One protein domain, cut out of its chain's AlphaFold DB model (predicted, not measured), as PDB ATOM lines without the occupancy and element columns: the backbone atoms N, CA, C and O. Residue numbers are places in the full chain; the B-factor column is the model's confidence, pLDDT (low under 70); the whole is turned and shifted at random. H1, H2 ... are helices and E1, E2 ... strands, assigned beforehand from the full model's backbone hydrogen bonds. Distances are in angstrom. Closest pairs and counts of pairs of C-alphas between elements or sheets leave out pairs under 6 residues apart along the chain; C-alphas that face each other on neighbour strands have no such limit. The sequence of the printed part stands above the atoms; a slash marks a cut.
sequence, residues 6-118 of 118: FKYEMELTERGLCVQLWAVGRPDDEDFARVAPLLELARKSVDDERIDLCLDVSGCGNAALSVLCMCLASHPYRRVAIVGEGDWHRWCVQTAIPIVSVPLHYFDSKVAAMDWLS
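AT A GLANCE: This is residues 6 to 118 of the 118 residues of an uncharacterized protein of Simiduia agarivorans (strain DSM 21679 / JCM 13881 / BCRC 17597 / SA1) (UniProt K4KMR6). A twisted five-stranded sheet is the core of three layers, with helices H1, H2 and H3 over one face and the short H4 over the other. The printed part has 113 residues, in the order E1 E2 H1 E3 H2 E4 H3 E5 H4; the sheet, E1 E2 E3 E4 E5 across, is mixed. The class is mixed, helices and strands, and the whole is compact, with a radius of gyration of the C-alphas of 12.9 A and spans of 37 by 30 by 24 A.

HOW THE PARTS SIT: E1, residues 6 to 13, and E2, residues 16 to 24, form an antiparallel hairpin, N 7 and O 22 standing 2.9 A apart, within hydrogen-bond range. H1, residues 29 to 45, runs along E2 at 14 degrees on the local plane. E3, residues 51 to 56, is parallel to E2, with N 54 and O 19 at 2.8 A. H2, residues 58 to 72, is on the same face as H1; they only just touch, only at their ends, with 3 pairs of C-alphas within 8 A, the closest Asp 29 and Met 70, 7.1 A. E4, residues 77 to 83, is parallel to E3, with N 55 and O 81 at 2.8 A. H3, residues 86 to 99, touches H2 at a shallow tilt of 6 degrees, the same way; their closest C-alphas, Leu 65 and Cys 92, are 5.2 A apart. E5, residues 104 to 107, is parallel to E4, with N 107 and O 82 at 2.8 A. H4, residues 110 to 117, is on the opposite face; its closest C-alphas with E4 are Ala 113 and Ala 81, 5.6 A. Every O i to N i+4 pair is within range in H4, against 10 of 13 in H1, 6 of 11 in H2 and 8 of 10 in H3.

IN THESE COORDINATES: E1 begins at C-alpha 6 (-34.537, -33.317, -10.118), and H4 ends at C-alpha 117 (-23.827, -47.447, -19.189). E2 measures 26.0 A and H1 24.3 A.

THE WHOLE: The C-alphas of Ser 45 and Asp 87 are farthest apart, 37.8 A. The printed part has no cut, its links are tight, and no printed residue is under 70 in pLDDT.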
ATOM      1  N   PHE A   6     -35.370 -32.565  -9.192       95.06
ATOM      2  CA  PHE A   6     -34.537 -33.317 -10.118       95.06
ATOM      3  C   PHE A   6     -33.953 -32.412 -11.201       95.06
ATOM      4  O   PHE A   6     -34.621 -31.509 -11.707       95.06
ATOM      5  N   LYS A   7     -32.703 -32.668 -11.576       95.31
ATOM      6  CA  LYS A   7     -32.154 -32.243 -12.871       95.31
ATOM      7  C   LYS A   7     -32.025 -33.482 -13.737       95.31
ATOM      8  O   LYS A   7     -31.775 -34.550 -13.192       95.31
ATOM      9  N   TYR A   8     -32.139 -33.343 -15.049       95.12
ATOM     10  CA  TYR A   8     -31.934 -34.463 -15.954       95.12
ATOM     11  C   TYR A   8     -31.201 -34.034 -17.222       95.12
ATOM     12  O   TYR A   8     -31.229 -32.864 -17.603       95.12
ATOM     13  N   GLU A   9     -30.558 -35.003 -17.854       95.88
ATOM     14  CA  GLU A   9     -29.919 -34.919 -19.160       95.88
ATOM     15  C   GLU A   9     -30.213 -36.227 -19.897       95.88
ATOM     16  O   GLU A   9     -30.365 -37.279 -19.273       95.88
ATOM     17  N   MET A  10     -30.362 -36.157 -21.213       94.62
ATOM     18  CA  MET A  10     -30.698 -37.305 -22.048       94.62
ATOM     19  C   MET A  10     -29.734 -37.355 -23.216       94.62
ATOM     20  O   MET A  10     -29.475 -36.335 -23.851       94.62
ATOM     21  N   GLU A  11     -29.255 -38.551 -23.511       94.00
ATOM     22  CA  GLU A  11     -28.341 -38.809 -24.607       94.00
ATOM     23  C   GLU A  11     -28.793 -40.059 -25.358       94.00
ATOM     24  O   GLU A  11     -29.219 -41.050 -24.759       94.00
ATOM     25  N   LEU A  12     -28.708 -40.007 -26.685       91.94
ATOM     26  CA  LEU A  12     -28.857 -41.186 -27.524       91.94
ATOM     27  C   LEU A  12     -27.485 -41.811 -27.740       91.94
ATOM     28  O   LEU A  12     -26.605 -41.200 -28.338       91.94
ATOM     29  N   THR A  13     -27.338 -43.040 -27.263       89.19
ATOM     30  CA  THR A  13     -26.124 -43.846 -27.410       89.19
ATOM     31  C   THR A  13     -26.343 -44.937 -28.457       89.19
ATOM     32  O   THR A  13     -27.471 -45.177 -28.889       89.19
ATOM     33  N   GLU A  14     -25.290 -45.673 -28.820       86.56
ATOM     34  CA  GLU A  14     -25.413 -46.849 -29.700       86.56
ATOM     35  C   GLU A  14     -26.368 -47.923 -29.150       86.56
ATOM     36  O   GLU A  14     -26.918 -48.718 -29.909       86.56
ATOM     37  N   ARG A  15     -26.593 -47.944 -27.829       86.50
ATOM     38  CA  ARG A  15     -27.468 -48.910 -27.151       86.50
ATOM     39  C   ARG A  15     -28.886 -48.394 -26.921       86.50
ATOM     40  O   ARG A  15     -29.705 -49.133 -26.380       86.50
ATOM     41  N   GLY A  16     -29.174 -47.148 -27.292       91.44
ATOM     42  CA  GLY A  16     -30.469 -46.505 -27.094       91.44
ATOM     43  C   GLY A  16     -30.416 -45.330 -26.120       91.44
ATOM     44  O   GLY A  16     -29.372 -44.694 -25.939       91.44
ATOM     45  N   LEU A  17     -31.564 -45.016 -25.519       94.81
ATOM     46  CA  LEU A  17     -31.716 -43.826 -24.682       94.81
ATOM     47  C   LEU A  17     -31.047 -44.011 -23.317       94.81
ATOM     48  O   LEU A  17     -31.437 -44.877 -22.529       94.81
ATOM     49  N   CYS A  18     -30.084 -43.142 -23.021       95.81
ATOM     50  CA  CYS A  18     -29.471 -43.010 -21.710       95.81
ATOM     51  C   CYS A  18     -29.963 -41.727 -21.034       95.81
ATOM     52  O   CYS A  18     -29.933 -40.640 -21.612       95.81
ATOM     53  N   VAL A  19     -30.407 -41.849 -19.787       95.81
ATOM     54  CA  VAL A  19     -30.885 -40.739 -18.964       95.81
ATOM     55  C   VAL A  19     -29.952 -40.566 -17.782       95.81
ATOM     56  O   VAL A  19     -29.692 -41.503 -17.035       95.81
ATOM     57  N   GLN A  20     -29.491 -39.343 -17.567       96.88
ATOM     58  CA  GLN A  20     -28.828 -38.940 -16.336       96.88
ATOM     59  C   GLN A  20     -29.823 -38.141 -15.497       96.88
ATOM     60  O   GLN A  20     -30.463 -37.222 -16.002       96.88
ATOM     61  N   LEU A  21     -29.976 -38.493 -14.225       96.62
ATOM     62  CA  LEU A  21     -30.932 -37.887 -13.304       96.62
ATOM     63  C   LEU A  21     -30.220 -37.536 -11.995       96.62
ATOM     64  O   LEU A  21     -29.683 -38.413 -11.331       96.62
ATOM     65  N   TRP A  22     -30.240 -36.266 -11.597       96.88
ATOM     66  CA  TRP A  22     -29.670 -35.791 -10.332       96.88
ATOM     67  C   TRP A  22     -30.771 -35.443  -9.348       96.88
ATOM     68  O   TRP A  22     -31.546 -34.515  -9.597       96.88
ATOM     69  N   ALA A  23     -30.789 -36.117  -8.204       96.25
ATOM     70  CA  ALA A  23     -31.621 -35.749  -7.071       96.25
ATOM     71  C   ALA A  23     -30.929 -34.660  -6.240       96.25
ATOM     72  O   ALA A  23     -29.795 -34.819  -5.791       96.25
ATOM     73  N   VAL A  24     -31.614 -33.539  -6.015       94.94
ATOM     74  CA  VAL A  24     -31.083 -32.401  -5.253       94.94
ATOM     75  C   VAL A  24     -31.969 -32.136  -4.044       94.94
ATOM     76  O   VAL A  24     -33.188 -32.019  -4.177       94.94
ATOM     77  N   GLY A  25     -31.364 -31.992  -2.865       93.44
ATOM     78  CA  GLY A  25     -32.084 -31.733  -1.623       93.44
ATOM     79  C   GLY A  25     -32.907 -32.946  -1.194       93.44
ATOM     80  O   GLY A  25     -32.404 -34.058  -1.146       93.44
ATOM     81  N   ARG A  26     -34.187 -32.753  -0.877       94.25
ATOM     82  CA  ARG A  26     -35.097 -33.848  -0.508       94.25
ATOM     83  C   ARG A  26     -36.274 -33.884  -1.482       94.25
ATOM     84  O   ARG A  26     -37.335 -33.374  -1.123       94.25
ATOM     85  N   PRO A  27     -36.065 -34.366  -2.719       93.19
ATOM     86  CA  PRO A  27     -37.150 -34.463  -3.677       93.19
ATOM     87  C   PRO A  27     -38.151 -35.537  -3.243       93.19
ATOM     88  O   PRO A  27     -37.775 -36.513  -2.589       93.19
ATOM     89  N   ASP A  28     -39.414 -35.330  -3.592       92.75
ATOM     90  CA  ASP A  28     -40.538 -36.214  -3.269       92.75
ATOM     91  C   ASP A  28     -41.283 -36.684  -4.530       92.75
ATOM     92  O   ASP A  28     -40.873 -36.397  -5.661       92.75
ATOM     93  N   ASP A  29     -42.374 -37.425  -4.326       91.44
ATOM     94  CA  ASP A  29     -43.193 -37.992  -5.401       91.44
ATOM     95  C   ASP A  29     -43.752 -36.915  -6.341       91.44
ATOM     96  O   ASP A  29     -43.836 -37.141  -7.548       91.44
ATOM     97  N   GLU A  30     -44.085 -35.722  -5.832       92.94
ATOM     98  CA  GLU A  30     -44.554 -34.612  -6.671       92.94
ATOM     99  C   GLU A  30     -43.438 -34.069  -7.566       92.94
ATOM    100  O   GLU A  30     -43.677 -33.755  -8.737       92.94
ATOM    101  N   ASP A  31     -42.217 -33.961  -7.037       93.88
ATOM    102  CA  ASP A  31     -41.058 -33.545  -7.825       93.88
ATOM    103  C   ASP A  31     -40.755 -34.564  -8.933       93.88
ATOM    104  O   ASP A  31     -40.462 -34.180 -10.070       93.88
ATOM    105  N   PHE A  32     -40.856 -35.860  -8.629       92.88
ATOM    106  CA  PHE A  32     -40.615 -36.917  -9.608       92.88
ATOM    107  C   PHE A  32     -41.736 -37.026 -10.649       92.88
ATOM    108  O   PHE A  32     -41.452 -37.174 -11.839       92.88
ATOM    109  N   ALA A  33     -42.998 -36.855 -10.246       92.44
ATOM    110  CA  ALA A  33     -44.155 -36.853 -11.143       92.44
ATOM    111  C   ALA A  33     -44.080 -35.769 -12.233       92.44
ATOM    112  O   ALA A  33     -44.727 -35.889 -13.271       92.44
ATOM    113  N   ARG A  34     -43.269 -34.721 -12.036       92.56
ATOM    114  CA  ARG A  34     -43.004 -33.691 -13.053       92.56
ATOM    115  C   ARG A  34     -41.963 -34.117 -14.088       92.56
ATOM    116  O   ARG A  34     -42.033 -33.657 -15.224       92.56
ATOM    117  N   VAL A  35     -41.007 -34.970 -13.717       92.31
ATOM    118  CA  VAL A  35     -39.944 -35.445 -14.621       92.31
ATOM    119  C   VAL A  35     -40.339 -36.738 -15.325       92.31
ATOM    120  O   VAL A  35     -40.024 -36.902 -16.499       92.31
ATOM    121  N   ALA A  36     -41.082 -37.623 -14.659       92.25
ATOM    122  CA  ALA A  36     -41.484 -38.914 -15.209       92.25
ATOM    123  C   ALA A  36     -42.141 -38.836 -16.608       92.25
ATOM    124  O   ALA A  36     -41.698 -39.559 -17.499       92.25
ATOM    125  N   PRO A  37     -43.099 -37.925 -16.887       92.81
ATOM    126  CA  PRO A  37     -43.693 -37.816 -18.220       92.81
ATOM    127  C   PRO A  37     -42.685 -37.435 -19.310       92.81
ATOM    128  O   PRO A  37     -42.862 -37.810 -20.467       92.81
ATOM    129  N   LEU A  38     -41.627 -36.698 -18.954       91.94
ATOM    130  CA  LEU A  38     -40.571 -36.297 -19.883       91.94
ATOM    131  C   LEU A  38     -39.684 -37.492 -20.244       91.94
ATOM    132  O   LEU A  38     -39.339 -37.655 -21.412       91.94
ATOM    133  N   LEU A  39     -39.364 -38.344 -19.263       92.25
ATOM    134  CA  LEU A  39     -38.621 -39.585 -19.499       92.25
ATOM    135  C   LEU A  39     -39.414 -40.524 -20.417       92.25
ATOM    136  O   LEU A  39     -38.876 -41.042 -21.394       92.25
ATOM    137  N   GLU A  40     -40.710 -40.684 -20.147       92.31
ATOM    138  CA  GLU A  40     -41.592 -41.533 -20.949       92.31
ATOM    139  C   GLU A  40     -41.791 -40.995 -22.374       92.31
ATOM    140  O   GLU A  40     -41.806 -41.769 -23.335       92.31
ATOM    141  N   LEU A  41     -41.916 -39.674 -22.539       92.12
ATOM    142  CA  LEU A  41     -41.998 -39.045 -23.857       92.12
ATOM    143  C   LEU A  41     -40.711 -39.257 -24.660       92.12
ATOM    144  O   LEU A  41     -40.783 -39.601 -25.840       92.12
ATOM    145  N   ALA A  42     -39.548 -39.071 -24.031       91.19
ATOM    146  CA  ALA A  42     -38.258 -39.276 -24.675       91.19
ATOM    147  C   ALA A  42     -38.091 -40.733 -25.117       91.19
ATOM    148  O   ALA A  42     -37.788 -40.979 -26.281       91.19
ATOM    149  N   ARG A  43     -38.401 -41.686 -24.229       93.19
ATOM    150  CA  ARG A  43     -38.376 -43.124 -24.518       93.19
ATOM    151  C   ARG A  43     -39.235 -43.481 -25.736       93.19
ATOM    152  O   ARG A  43     -38.762 -44.149 -26.650       93.19
ATOM    153  N   LYS A  44     -40.480 -42.995 -25.777       92.88
ATOM    154  CA  LYS A  44     -41.401 -43.230 -26.904       92.88
ATOM    155  C   LYS A  44     -40.942 -42.585 -28.206       92.88
ATOM    156  O   LYS A  44     -41.197 -43.127 -29.273       92.88
ATOM    157  N   SER A  45     -40.290 -41.428 -28.126       90.25
ATOM    158  CA  SER A  45     -39.863 -40.665 -29.306       90.25
ATOM    159  C   SER A  45     -38.729 -41.344 -30.077       90.25
ATOM    160  O   SER A  45     -38.525 -41.038 -31.249       90.25
ATOM    161  N   VAL A  46     -38.003 -42.255 -29.431       91.06
ATOM    162  CA  VAL A  46     -36.877 -42.995 -30.015       91.06
ATOM    163  C   VAL A  46     -37.176 -44.491 -30.157       91.06
ATOM    164  O   VAL A  46     -36.271 -45.264 -30.444       91.06
ATOM    165  N   ASP A  47     -38.443 -44.875 -29.949       89.75
ATOM    166  CA  ASP A  47     -38.953 -46.251 -30.016       89.75
ATOM    167  C   ASP A  47     -38.138 -47.261 -29.182       89.75
ATOM    168  O   ASP A  47     -37.938 -48.407 -29.575       89.75
ATOM    169  N   ASP A  48     -37.640 -46.831 -28.015       88.69
ATOM    170  CA  ASP A  48     -36.872 -47.701 -27.118       88.69
ATOM    171  C   ASP A  48     -37.797 -48.339 -26.069       88.69
ATOM    172  O   ASP A  48     -38.565 -47.669 -25.371       88.69
ATOM    173  N   GLU A  49     -37.738 -49.660 -25.914       88.56
ATOM    174  CA  GLU A  49     -38.538 -50.366 -24.909       88.56
ATOM    175  C   GLU A  49     -38.044 -50.101 -23.482       88.56
ATOM    176  O   GLU A  49     -38.837 -50.157 -22.536       88.56
ATOM    177  N   ARG A  50     -36.744 -49.823 -23.304       92.12
ATOM    178  CA  ARG A  50     -36.112 -49.659 -21.987       92.12
ATOM    179  C   ARG A  50     -35.031 -48.594 -22.015       92.12
ATOM    180  O   ARG A  50     -34.294 -48.503 -22.980       92.12
ATOM    181  N   ILE A  51     -34.856 -47.863 -20.921       93.12
ATOM    182  CA  ILE A  51     -33.821 -46.818 -20.838       93.12
ATOM    183  C   ILE A  51     -32.664 -47.232 -19.928       93.12
ATOM    184  O   ILE A  51     -32.861 -47.933 -18.931       93.12
ATOM    185  N   ASP A  52     -31.459 -46.783 -20.258       95.88
ATOM    186  CA  ASP A  52     -30.313 -46.819 -19.350       95.88
ATOM    187  C   ASP A  52     -30.389 -45.597 -18.415       95.88
ATOM    188  O   ASP A  52     -30.675 -44.489 -18.866       95.88
ATOM    189  N   LEU A  53     -30.188 -45.785 -17.106       96.44
ATOM    190  CA  LEU A  53     -30.295 -44.704 -16.114       96.44
ATOM    191  C   LEU A  53     -28.997 -44.540 -15.323       96.44
ATOM    192  O   LEU A  53     -28.547 -45.478 -14.673       96.44
ATOM    193  N   CYS A  54     -28.467 -43.321 -15.278       97.50
ATOM    194  CA  CYS A  54     -27.518 -42.871 -14.265       97.50
ATOM    195  C   CYS A  54     -28.255 -41.992 -13.250       97.50
ATOM    196  O   CYS A  54     -28.607 -40.855 -13.559       97.50
ATOM    197  N   LEU A  55     -28.481 -42.492 -12.038       97.31
ATOM    198  CA  LEU A  55     -29.126 -41.753 -10.956       97.31
ATOM    199  C   LEU A  55     -28.087 -41.285  -9.934       97.31
ATOM    200  O   LEU A  55     -27.502 -42.084  -9.211       97.31
ATOM    201  N   ASP A  56     -27.891 -39.976  -9.851       97.50
ATOM    202  CA  ASP A  56     -27.009 -39.334  -8.885       97.50
ATOM    203  C   ASP A  56     -27.797 -38.893  -7.642       97.50
ATOM    204  O   ASP A  56     -28.684 -38.033  -7.707       97.50
ATOM    205  N   VAL A  57     -27.468 -39.512  -6.508       96.94
ATOM    206  CA  VAL A  57     -28.051 -39.267  -5.181       96.94
ATOM    207  C   VAL A  57     -27.092 -38.541  -4.232       96.94
ATOM    208  O   VAL A  57     -27.422 -38.332  -3.066       96.94
ATOM    209  N   SER A  58     -25.914 -38.111  -4.700       95.44
ATOM    210  CA  SER A  58     -24.948 -37.360  -3.873       95.44
ATOM    211  C   SER A  58     -25.577 -36.109  -3.246       95.44
ATOM    212  O   SER A  58     -25.326 -35.778  -2.088       95.44
ATOM    213  N   GLY A  59     -26.488 -35.461  -3.976       94.19
ATOM    214  CA  GLY A  59     -27.156 -34.231  -3.569       94.19
ATOM    215  C   GLY A  59     -28.317 -34.383  -2.583       94.19
ATOM    216  O   GLY A  59     -28.916 -33.356  -2.245       94.19
ATOM    217  N   CYS A  60     -28.673 -35.598  -2.140       91.12
ATOM    218  CA  CYS A  60     -29.876 -35.821  -1.323       91.12
ATOM    219  C   CYS A  60     -29.673 -36.443   0.070       91.12
ATOM    220  O   CYS A  60     -30.630 -36.518   0.851       91.12
ATOM    221  N   GLY A  61     -28.439 -36.792   0.448       89.94
ATOM    222  CA  GLY A  61     -28.080 -37.223   1.806       89.94
ATOM    223  C   GLY A  61     -29.006 -38.315   2.364       89.94
ATOM    224  O   GLY A  61     -29.238 -39.353   1.747       89.94
ATOM    225  N   ASN A  62     -29.618 -38.070   3.527       90.81
ATOM    226  CA  ASN A  62     -30.502 -39.047   4.184       90.81
ATOM    227  C   ASN A  62     -31.765 -39.414   3.377       90.81
ATOM    228  O   ASN A  62     -32.429 -40.395   3.704       90.81
ATOM    229  N   ALA A  63     -32.108 -38.660   2.328       92.81
ATOM    230  CA  ALA A  63     -33.241 -38.962   1.456       92.81
ATOM    231  C   ALA A  63     -32.906 -39.956   0.326       92.81
ATOM    232  O   ALA A  63     -33.810 -40.345  -0.416       92.81
ATOM    233  N   ALA A  64     -31.646 -40.392   0.194       94.94
ATOM    234  CA  ALA A  64     -31.205 -41.273  -0.887       94.94
ATOM    235  C   ALA A  64     -32.054 -42.547  -1.014       94.94
ATOM    236  O   ALA A  64     -32.489 -42.872  -2.113       94.94
ATOM    237  N   LEU A  65     -32.379 -43.226   0.094       93.62
ATOM    238  CA  LEU A  65     -33.195 -44.444   0.046       93.62
ATOM    239  C   LEU A  65     -34.585 -44.197  -0.555       93.62
ATOM    240  O   LEU A  65     -35.010 -44.936  -1.438       93.62
ATOM    241  N   SER A  66     -35.280 -43.141  -0.120       92.44
ATOM    242  CA  SER A  66     -36.594 -42.793  -0.679       92.44
ATOM    243  C   SER A  66     -36.510 -42.434  -2.161       92.44
ATOM    244  O   SER A  66     -37.361 -42.858  -2.938       92.44
ATOM    245  N   VAL A  67     -35.457 -41.715  -2.565       94.62
ATOM    246  CA  VAL A  67     -35.221 -41.364  -3.971       94.62
ATOM    247  C   VAL A  67     -35.005 -42.615  -4.816       94.62
ATOM    248  O   VAL A  67     -35.612 -42.740  -5.876       94.62
ATOM    249  N   LEU A  68     -34.192 -43.562  -4.339       93.88
ATOM    250  CA  LEU A  68     -33.964 -44.833  -5.022       93.88
ATOM    251  C   LEU A  68     -35.273 -45.603  -5.204       93.88
ATOM    252  O   LEU A  68     -35.597 -45.970  -6.329       93.88
ATOM    253  N   CYS A  69     -36.049 -45.802  -4.135       91.69
ATOM    254  CA  CYS A  69     -37.318 -46.531  -4.209       91.69
ATOM    255  C   CYS A  69     -38.278 -45.917  -5.237       91.69
ATOM    256  O   CYS A  69     -38.852 -46.632  -6.055       91.69
ATOM    257  N   MET A  70     -38.412 -44.592  -5.224       91.62
ATOM    258  CA  MET A  70     -39.282 -43.860  -6.139       91.62
ATOM    259  C   MET A  70     -38.806 -43.967  -7.595       91.62
ATOM    260  O   MET A  70     -39.577 -44.339  -8.479       91.62
ATOM    261  N   CYS A  71     -37.529 -43.676  -7.862       91.88
ATOM    262  CA  CYS A  71     -37.005 -43.682  -9.226       91.88
ATOM    263  C   CYS A  71     -36.989 -45.092  -9.826       91.88
ATOM    264  O   CYS A  71     -37.378 -45.252 -10.983       91.88
ATOM    265  N   LEU A  72     -36.598 -46.111  -9.055       90.62
ATOM    266  CA  LEU A  72     -36.484 -47.495  -9.529       90.62
ATOM    267  C   LEU A  72     -37.844 -48.145  -9.818       90.62
ATOM    268  O   LEU A  72     -37.916 -49.033 -10.663       90.62
ATOM    269  N   ALA A  73     -38.925 -47.681  -9.186       86.06
ATOM    270  CA  ALA A  73     -40.279 -48.182  -9.430       86.06
ATOM    271  C   ALA A  73     -40.957 -47.593 -10.684       86.06
ATOM    272  O   ALA A  73     -42.035 -48.043 -11.068       86.06
ATOM    273  N   SER A  74     -40.377 -46.560 -11.301       79.75
ATOM    274  CA  SER A  74     -41.132 -45.673 -12.196       79.75
ATOM    275  C   SER A  74     -41.103 -46.000 -13.689       79.75
ATOM    276  O   SER A  74     -42.065 -45.680 -14.383       79.75
ATOM    277  N   HIS A  75     -40.014 -46.581 -14.201       82.31
ATOM    278  CA  HIS A  75     -39.807 -46.788 -15.638       82.31
ATOM    279  C   HIS A  75     -39.167 -48.149 -15.920       82.31
ATOM    280  O   HIS A  75     -38.458 -48.691 -15.068       82.31
ATOM    281  N   PRO A  76     -39.375 -48.706 -17.126       87.75
ATOM    282  CA  PRO A  76     -38.677 -49.909 -17.546       87.75
ATOM    283  C   PRO A  76     -37.206 -49.578 -17.828       87.75
ATOM    284  O   PRO A  76     -36.849 -49.075 -18.893       87.75
ATOM    285  N   TYR A  77     -36.338 -49.862 -16.861       93.12
ATOM    286  CA  TYR A  77     -34.897 -49.689 -17.027       93.12
ATOM    287  C   TYR A  77     -34.255 -50.927 -17.652       93.12
ATOM    288  O   TYR A  77     -34.647 -52.066 -17.386       93.12
ATOM    289  N   ARG A  78     -33.234 -50.713 -18.479       94.00
ATOM    290  CA  ARG A  78     -32.365 -51.785 -18.980       94.00
ATOM    291  C   ARG A  78     -31.278 -52.103 -17.957       94.00
ATOM    292  O   ARG A  78     -31.045 -53.271 -17.663       94.00
ATOM    293  N   ARG A  79     -30.664 -51.065 -17.394       94.94
ATOM    294  CA  ARG A  79     -29.719 -51.102 -16.271       94.94
ATOM    295  C   ARG A  79     -29.676 -49.731 -15.609       94.94
ATOM    296  O   ARG A  79     -30.032 -48.721 -16.219       94.94
ATOM    297  N   VAL A  80     -29.246 -49.719 -14.355       96.56
ATOM    298  CA  VAL A  80     -29.212 -48.519 -13.530       96.56
ATOM    299  C   VAL A  80     -27.852 -48.397 -12.845       96.56
ATOM    300  O   VAL A  80     -27.436 -49.273 -12.087       96.56
ATOM    301  N   ALA A  81     -27.161 -47.295 -13.099       97.31
ATOM    302  CA  ALA A  81     -25.992 -46.872 -12.349       97.31
ATOM    303  C   ALA A  81     -26.424 -45.865 -11.280       97.31
ATOM    304  O   ALA A  81     -27.117 -44.898 -11.587       97.31
ATOM    305  N   ILE A  82     -26.015 -46.076 -10.033       97.56
ATOM    306  CA  ILE A  82     -26.242 -45.131  -8.940       97.56
ATOM    307  C   ILE A  82     -24.932 -44.437  -8.611       97.56
ATOM    308  O   ILE A  82     -23.959 -45.110  -8.286       97.56
ATOM    309  N   VAL A  83     -24.915 -43.109  -8.639       97.94
ATOM    310  CA  VAL A  83     -23.778 -42.297  -8.195       97.94
ATOM    311  C   VAL A  83     -24.096 -41.730  -6.819       97.94
ATOM    312  O   VAL A  83     -25.156 -41.143  -6.614       97.94
ATOM    313  N   GLY A  84     -23.196 -41.915  -5.860       96.12
ATOM    314  CA  GLY A  84     -23.371 -41.401  -4.508       96.12
ATOM    315  C   GLY A  84     -22.045 -41.135  -3.812       96.12
ATOM    316  O   GLY A  84     -20.992 -41.084  -4.437       96.12
ATOM    317  N   GLU A  85     -22.123 -40.943  -2.498       93.94
ATOM    318  CA  GLU A  85     -20.994 -40.547  -1.662       93.94
ATOM    319  C   GLU A  85     -21.136 -41.213  -0.291       93.94
ATOM    320  O   GLU A  85     -22.192 -41.142   0.345       93.94
ATOM    321  N   GLY A  86     -20.060 -41.852   0.168       92.38
ATOM    322  CA  GLY A  86     -19.975 -42.448   1.499       92.38
ATOM    323  C   GLY A  86     -20.814 -43.713   1.713       92.38
ATOM    324  O   GLY A  86     -21.541 -44.205   0.845       92.38
ATOM    325  N   ASP A  87     -20.697 -44.254   2.924       94.38
ATOM    326  CA  ASP A  87     -21.249 -45.567   3.271       94.38
ATOM    327  C   ASP A  87     -22.778 -45.585   3.317       94.38
ATOM    328  O   ASP A  87     -23.392 -46.607   3.014       94.38
ATOM    329  N   TRP A  88     -23.407 -44.453   3.646       93.88
ATOM    330  CA  TRP A  88     -24.864 -44.346   3.687       93.88
ATOM    331  C   TRP A  88     -25.493 -44.588   2.309       93.88
ATOM    332  O   TRP A  88     -26.368 -45.444   2.179       93.88
ATOM    333  N   HIS A  89     -25.021 -43.903   1.261       95.00
ATOM    334  CA  HIS A  89     -25.553 -44.086  -0.094       95.00
ATOM    335  C   HIS A  89     -25.289 -45.503  -0.614       95.00
ATOM    336  O   HIS A  89     -26.192 -46.135  -1.170       95.00
ATOM    337  N   ARG A  90     -24.090 -46.041  -0.360       95.19
ATOM    338  CA  ARG A  90     -23.743 -47.427  -0.696       95.19
ATOM    339  C   ARG A  90     -24.690 -48.426  -0.030       95.19
ATOM    340  O   ARG A  90     -25.200 -49.326  -0.697       95.19
ATOM    341  N   TRP A  91     -24.965 -48.244   1.260       95.25
ATOM    342  CA  TRP A  91     -25.891 -49.084   2.015       95.25
ATOM    343  C   TRP A  91     -27.326 -49.006   1.469       95.25
ATOM    344  O   TRP A  91     -27.989 -50.038   1.324       95.25
ATOM    345  N   CYS A  92     -27.801 -47.810   1.094       94.25
ATOM    346  CA  CYS A  92     -29.119 -47.657   0.473       94.25
ATOM    347  C   CYS A  92     -29.234 -48.469  -0.826       94.25
ATOM    348  O   CYS A  92     -30.238 -49.150  -1.034       94.25
ATOM    349  N   VAL A  93     -28.202 -48.452  -1.679       92.75
ATOM    350  CA  VAL A  93     -28.200 -49.240  -2.922       92.75
ATOM    351  C   VAL A  93     -28.145 -50.735  -2.642       92.75
ATOM    352  O   VAL A  93     -28.914 -51.485  -3.236       92.75
ATOM    353  N   GLN A  94     -27.303 -51.181  -1.708       92.00
ATOM    354  CA  GLN A  94     -27.239 -52.594  -1.314       92.00
ATOM    355  C   GLN A  94     -28.592 -53.123  -0.827       92.00
ATOM    356  O   GLN A  94     -28.941 -54.266  -1.111       92.00
ATOM    357  N   THR A  95     -29.374 -52.279  -0.155       89.88
ATOM    358  CA  THR A  95     -30.738 -52.608   0.279       89.88
ATOM    359  C   THR A  95     -31.729 -52.668  -0.891       89.88
ATOM    360  O   THR A  95     -32.687 -53.436  -0.842       89.88
ATOM    361  N   ALA A  96     -31.501 -51.897  -1.958       86.56
ATOM    362  CA  ALA A  96     -32.354 -51.882  -3.147       86.56
ATOM    363  C   ALA A  96     -32.071 -53.039  -4.125       86.56
ATOM    364  O   ALA A  96     -32.983 -53.481  -4.816       86.56
ATOM    365  N   ILE A  97     -30.841 -53.568  -4.182       84.75
ATOM    366  CA  ILE A  97     -30.455 -54.632  -5.135       84.75
ATOM    367  C   ILE A  97     -31.402 -55.851  -5.108       84.75
ATOM    368  O   ILE A  97     -31.840 -56.263  -6.180       84.75
ATOM    369  N   PRO A  98     -31.774 -56.434  -3.948       82.06
ATOM    370  CA  PRO A  98     -32.580 -57.658  -3.923       82.06
ATOM    371  C   PRO A  98     -34.018 -57.487  -4.427       82.06
ATOM    372  O   PRO A  98     -34.674 -58.477  -4.742       82.06
ATOM    373  N   ILE A  99     -34.528 -56.253  -4.463       80.50
ATOM    374  CA  ILE A  99     -35.920 -55.941  -4.821       80.50
ATOM    375  C   ILE A  99     -36.057 -55.390  -6.245       80.50
ATOM    376  O   ILE A  99     -37.170 -55.174  -6.720       80.50
ATOM    377  N   VAL A 100     -34.938 -55.179  -6.937       81.94
ATOM    378  CA  VAL A 100     -34.888 -54.597  -8.277       81.94
ATOM    379  C   VAL A 100     -34.530 -55.695  -9.274       81.94
ATOM    380  O   VAL A 100     -33.499 -56.348  -9.163       81.94
ATOM    381  N   SER A 101     -35.384 -55.903 -10.274       83.06
ATOM    382  CA  SER A 101     -35.211 -56.950 -11.293       83.06
ATOM    383  C   SER A 101     -34.248 -56.571 -12.425       83.06
ATOM    384  O   SER A 101     -34.086 -57.335 -13.378       83.06
ATOM    385  N   VAL A 102     -33.617 -55.397 -12.342       89.00
ATOM    386  CA  VAL A 102     -32.701 -54.868 -13.357       89.00
ATOM    387  C   VAL A 102     -31.272 -54.783 -12.812       89.00
ATOM    388  O   VAL A 102     -31.097 -54.557 -11.613       89.00
ATOM    389  N   PRO A 103     -30.237 -54.931 -13.661       93.06
ATOM    390  CA  PRO A 103     -28.854 -54.720 -13.249       93.06
ATOM    391  C   PRO A 103     -28.675 -53.338 -12.609       93.06
ATOM    392  O   PRO A 103     -28.928 -52.318 -13.250       93.06
ATOM    393  N   LEU A 104     -28.237 -53.323 -11.351       94.31
ATOM    394  CA  LEU A 104     -28.056 -52.129 -10.527       94.31
ATOM    395  C   LEU A 104     -26.630 -52.120  -9.965       94.31
ATOM    396  O   LEU A 104     -26.220 -53.096  -9.336       94.31
ATOM    397  N   HIS A 105     -25.878 -51.035 -10.166       95.44
ATOM    398  CA  HIS A 105     -24.509 -50.909  -9.651       95.44
ATOM    399  C   HIS A 105     -24.283 -49.519  -9.045       95.44
ATOM    400  O   HIS A 105     -24.679 -48.508  -9.619       95.44
ATOM    401  N   TYR A 106     -23.666 -49.474  -7.865       96.00
ATOM    402  CA  TYR A 106     -23.246 -48.245  -7.192       96.00
ATOM    403  C   TYR A 106     -21.832 -47.807  -7.610       96.00
ATOM    404  O   TYR A 106     -20.917 -48.625  -7.663       96.00
ATOM    405  N   PHE A 107     -21.637 -46.509  -7.813       97.38
ATOM    406  CA  PHE A 107     -20.371 -45.893  -8.186       97.38
ATOM    407  C   PHE A 107     -20.089 -44.665  -7.317       97.38
ATOM    408  O   PHE A 107     -20.975 -43.857  -7.046       97.38
ATOM    409  N   ASP A 108     -18.818 -44.478  -6.963       94.75
ATOM    410  CA  ASP A 108     -18.320 -43.247  -6.331       94.75
ATOM    411  C   ASP A 108     -17.886 -42.194  -7.379       94.75
ATOM    412  O   ASP A 108     -17.392 -41.123  -7.040       94.75
ATOM    413  N   SER A 109     -18.020 -42.501  -8.677       94.62
ATOM    414  CA  SER A 109     -17.623 -41.630  -9.788       94.62
ATOM    415  C   SER A 109     -18.666 -41.650 -10.897       94.62
ATOM    416  O   SER A 109     -18.993 -42.709 -11.437       94.62
ATOM    417  N   LYS A 110     -19.127 -40.458 -11.291       94.50
ATOM    418  CA  LYS A 110     -20.025 -40.280 -12.437       94.50
ATOM    419  C   LYS A 110     -19.409 -40.808 -13.735       94.50
ATOM    420  O   LYS A 110     -20.116 -41.407 -14.534       94.50
ATOM    421  N   VAL A 111     -18.107 -40.611 -13.942       95.06
ATOM    422  CA  VAL A 111     -17.424 -41.073 -15.164       95.06
ATOM    423  C   VAL A 111     -17.495 -42.595 -15.259       95.06
ATOM    424  O   VAL A 111     -17.983 -43.116 -16.251       95.06
ATOM    425  N   ALA A 112     -17.142 -43.301 -14.182       96.38
ATOM    426  CA  ALA A 112     -17.207 -44.762 -14.151       96.38
ATOM    427  C   ALA A 112     -18.640 -45.297 -14.332       96.38
ATOM    428  O   ALA A 112     -18.839 -46.322 -14.983       96.38
ATOM    429  N   ALA A 113     -19.638 -44.599 -13.780       96.94
ATOM    430  CA  ALA A 113     -21.045 -44.932 -13.982       96.94
ATOM    431  C   ALA A 113     -21.454 -44.815 -15.459       96.94
ATOM    432  O   ALA A 113     -22.082 -45.726 -15.994       96.94
ATOM    433  N   MET A 114     -21.070 -43.724 -16.126       94.62
ATOM    434  CA  MET A 114     -21.382 -43.502 -17.541       94.62
ATOM    435  C   MET A 114     -20.625 -44.459 -18.467       94.62
ATOM    436  O   MET A 114     -21.218 -44.970 -19.416       94.62
ATOM    437  N   ASP A 115     -19.366 -44.779 -18.161       94.44
ATOM    438  CA  ASP A 115     -18.589 -45.782 -18.900       94.44
ATOM    439  C   ASP A 115     -19.255 -47.165 -18.833       94.44
ATOM    440  O   ASP A 115     -19.270 -47.909 -19.810       94.44
ATOM    441  N   TRP A 116     -19.855 -47.508 -17.689       95.31
ATOM    442  CA  TRP A 116     -20.595 -48.759 -17.522       95.31
ATOM    443  C   TRP A 116     -21.957 -48.770 -18.237       95.31
ATOM    444  O   TRP A 116     -22.459 -49.845 -18.583       95.31
ATOM    445  N   LEU A 117     -22.573 -47.601 -18.440       93.50
ATOM    446  CA  LEU A 117     -23.827 -47.447 -19.189       93.50
ATOM    447  C   LEU A 117     -23.620 -47.338 -20.704       93.50
ATOM    448  O   LEU A 117     -24.546 -47.648 -21.454       93.50
ATOM    449  N   SER A 118     -22.423 -46.971 -21.156       84.62
ATOM    450  CA  SER A 118     -22.024 -47.075 -22.568       84.62
ATOM    451  C   SER A 118     -21.924 -48.546 -23.010       84.62
ATOM    452  O   SER A 118     -21.837 -48.833 -24.223       84.62
TER     453      SER A 118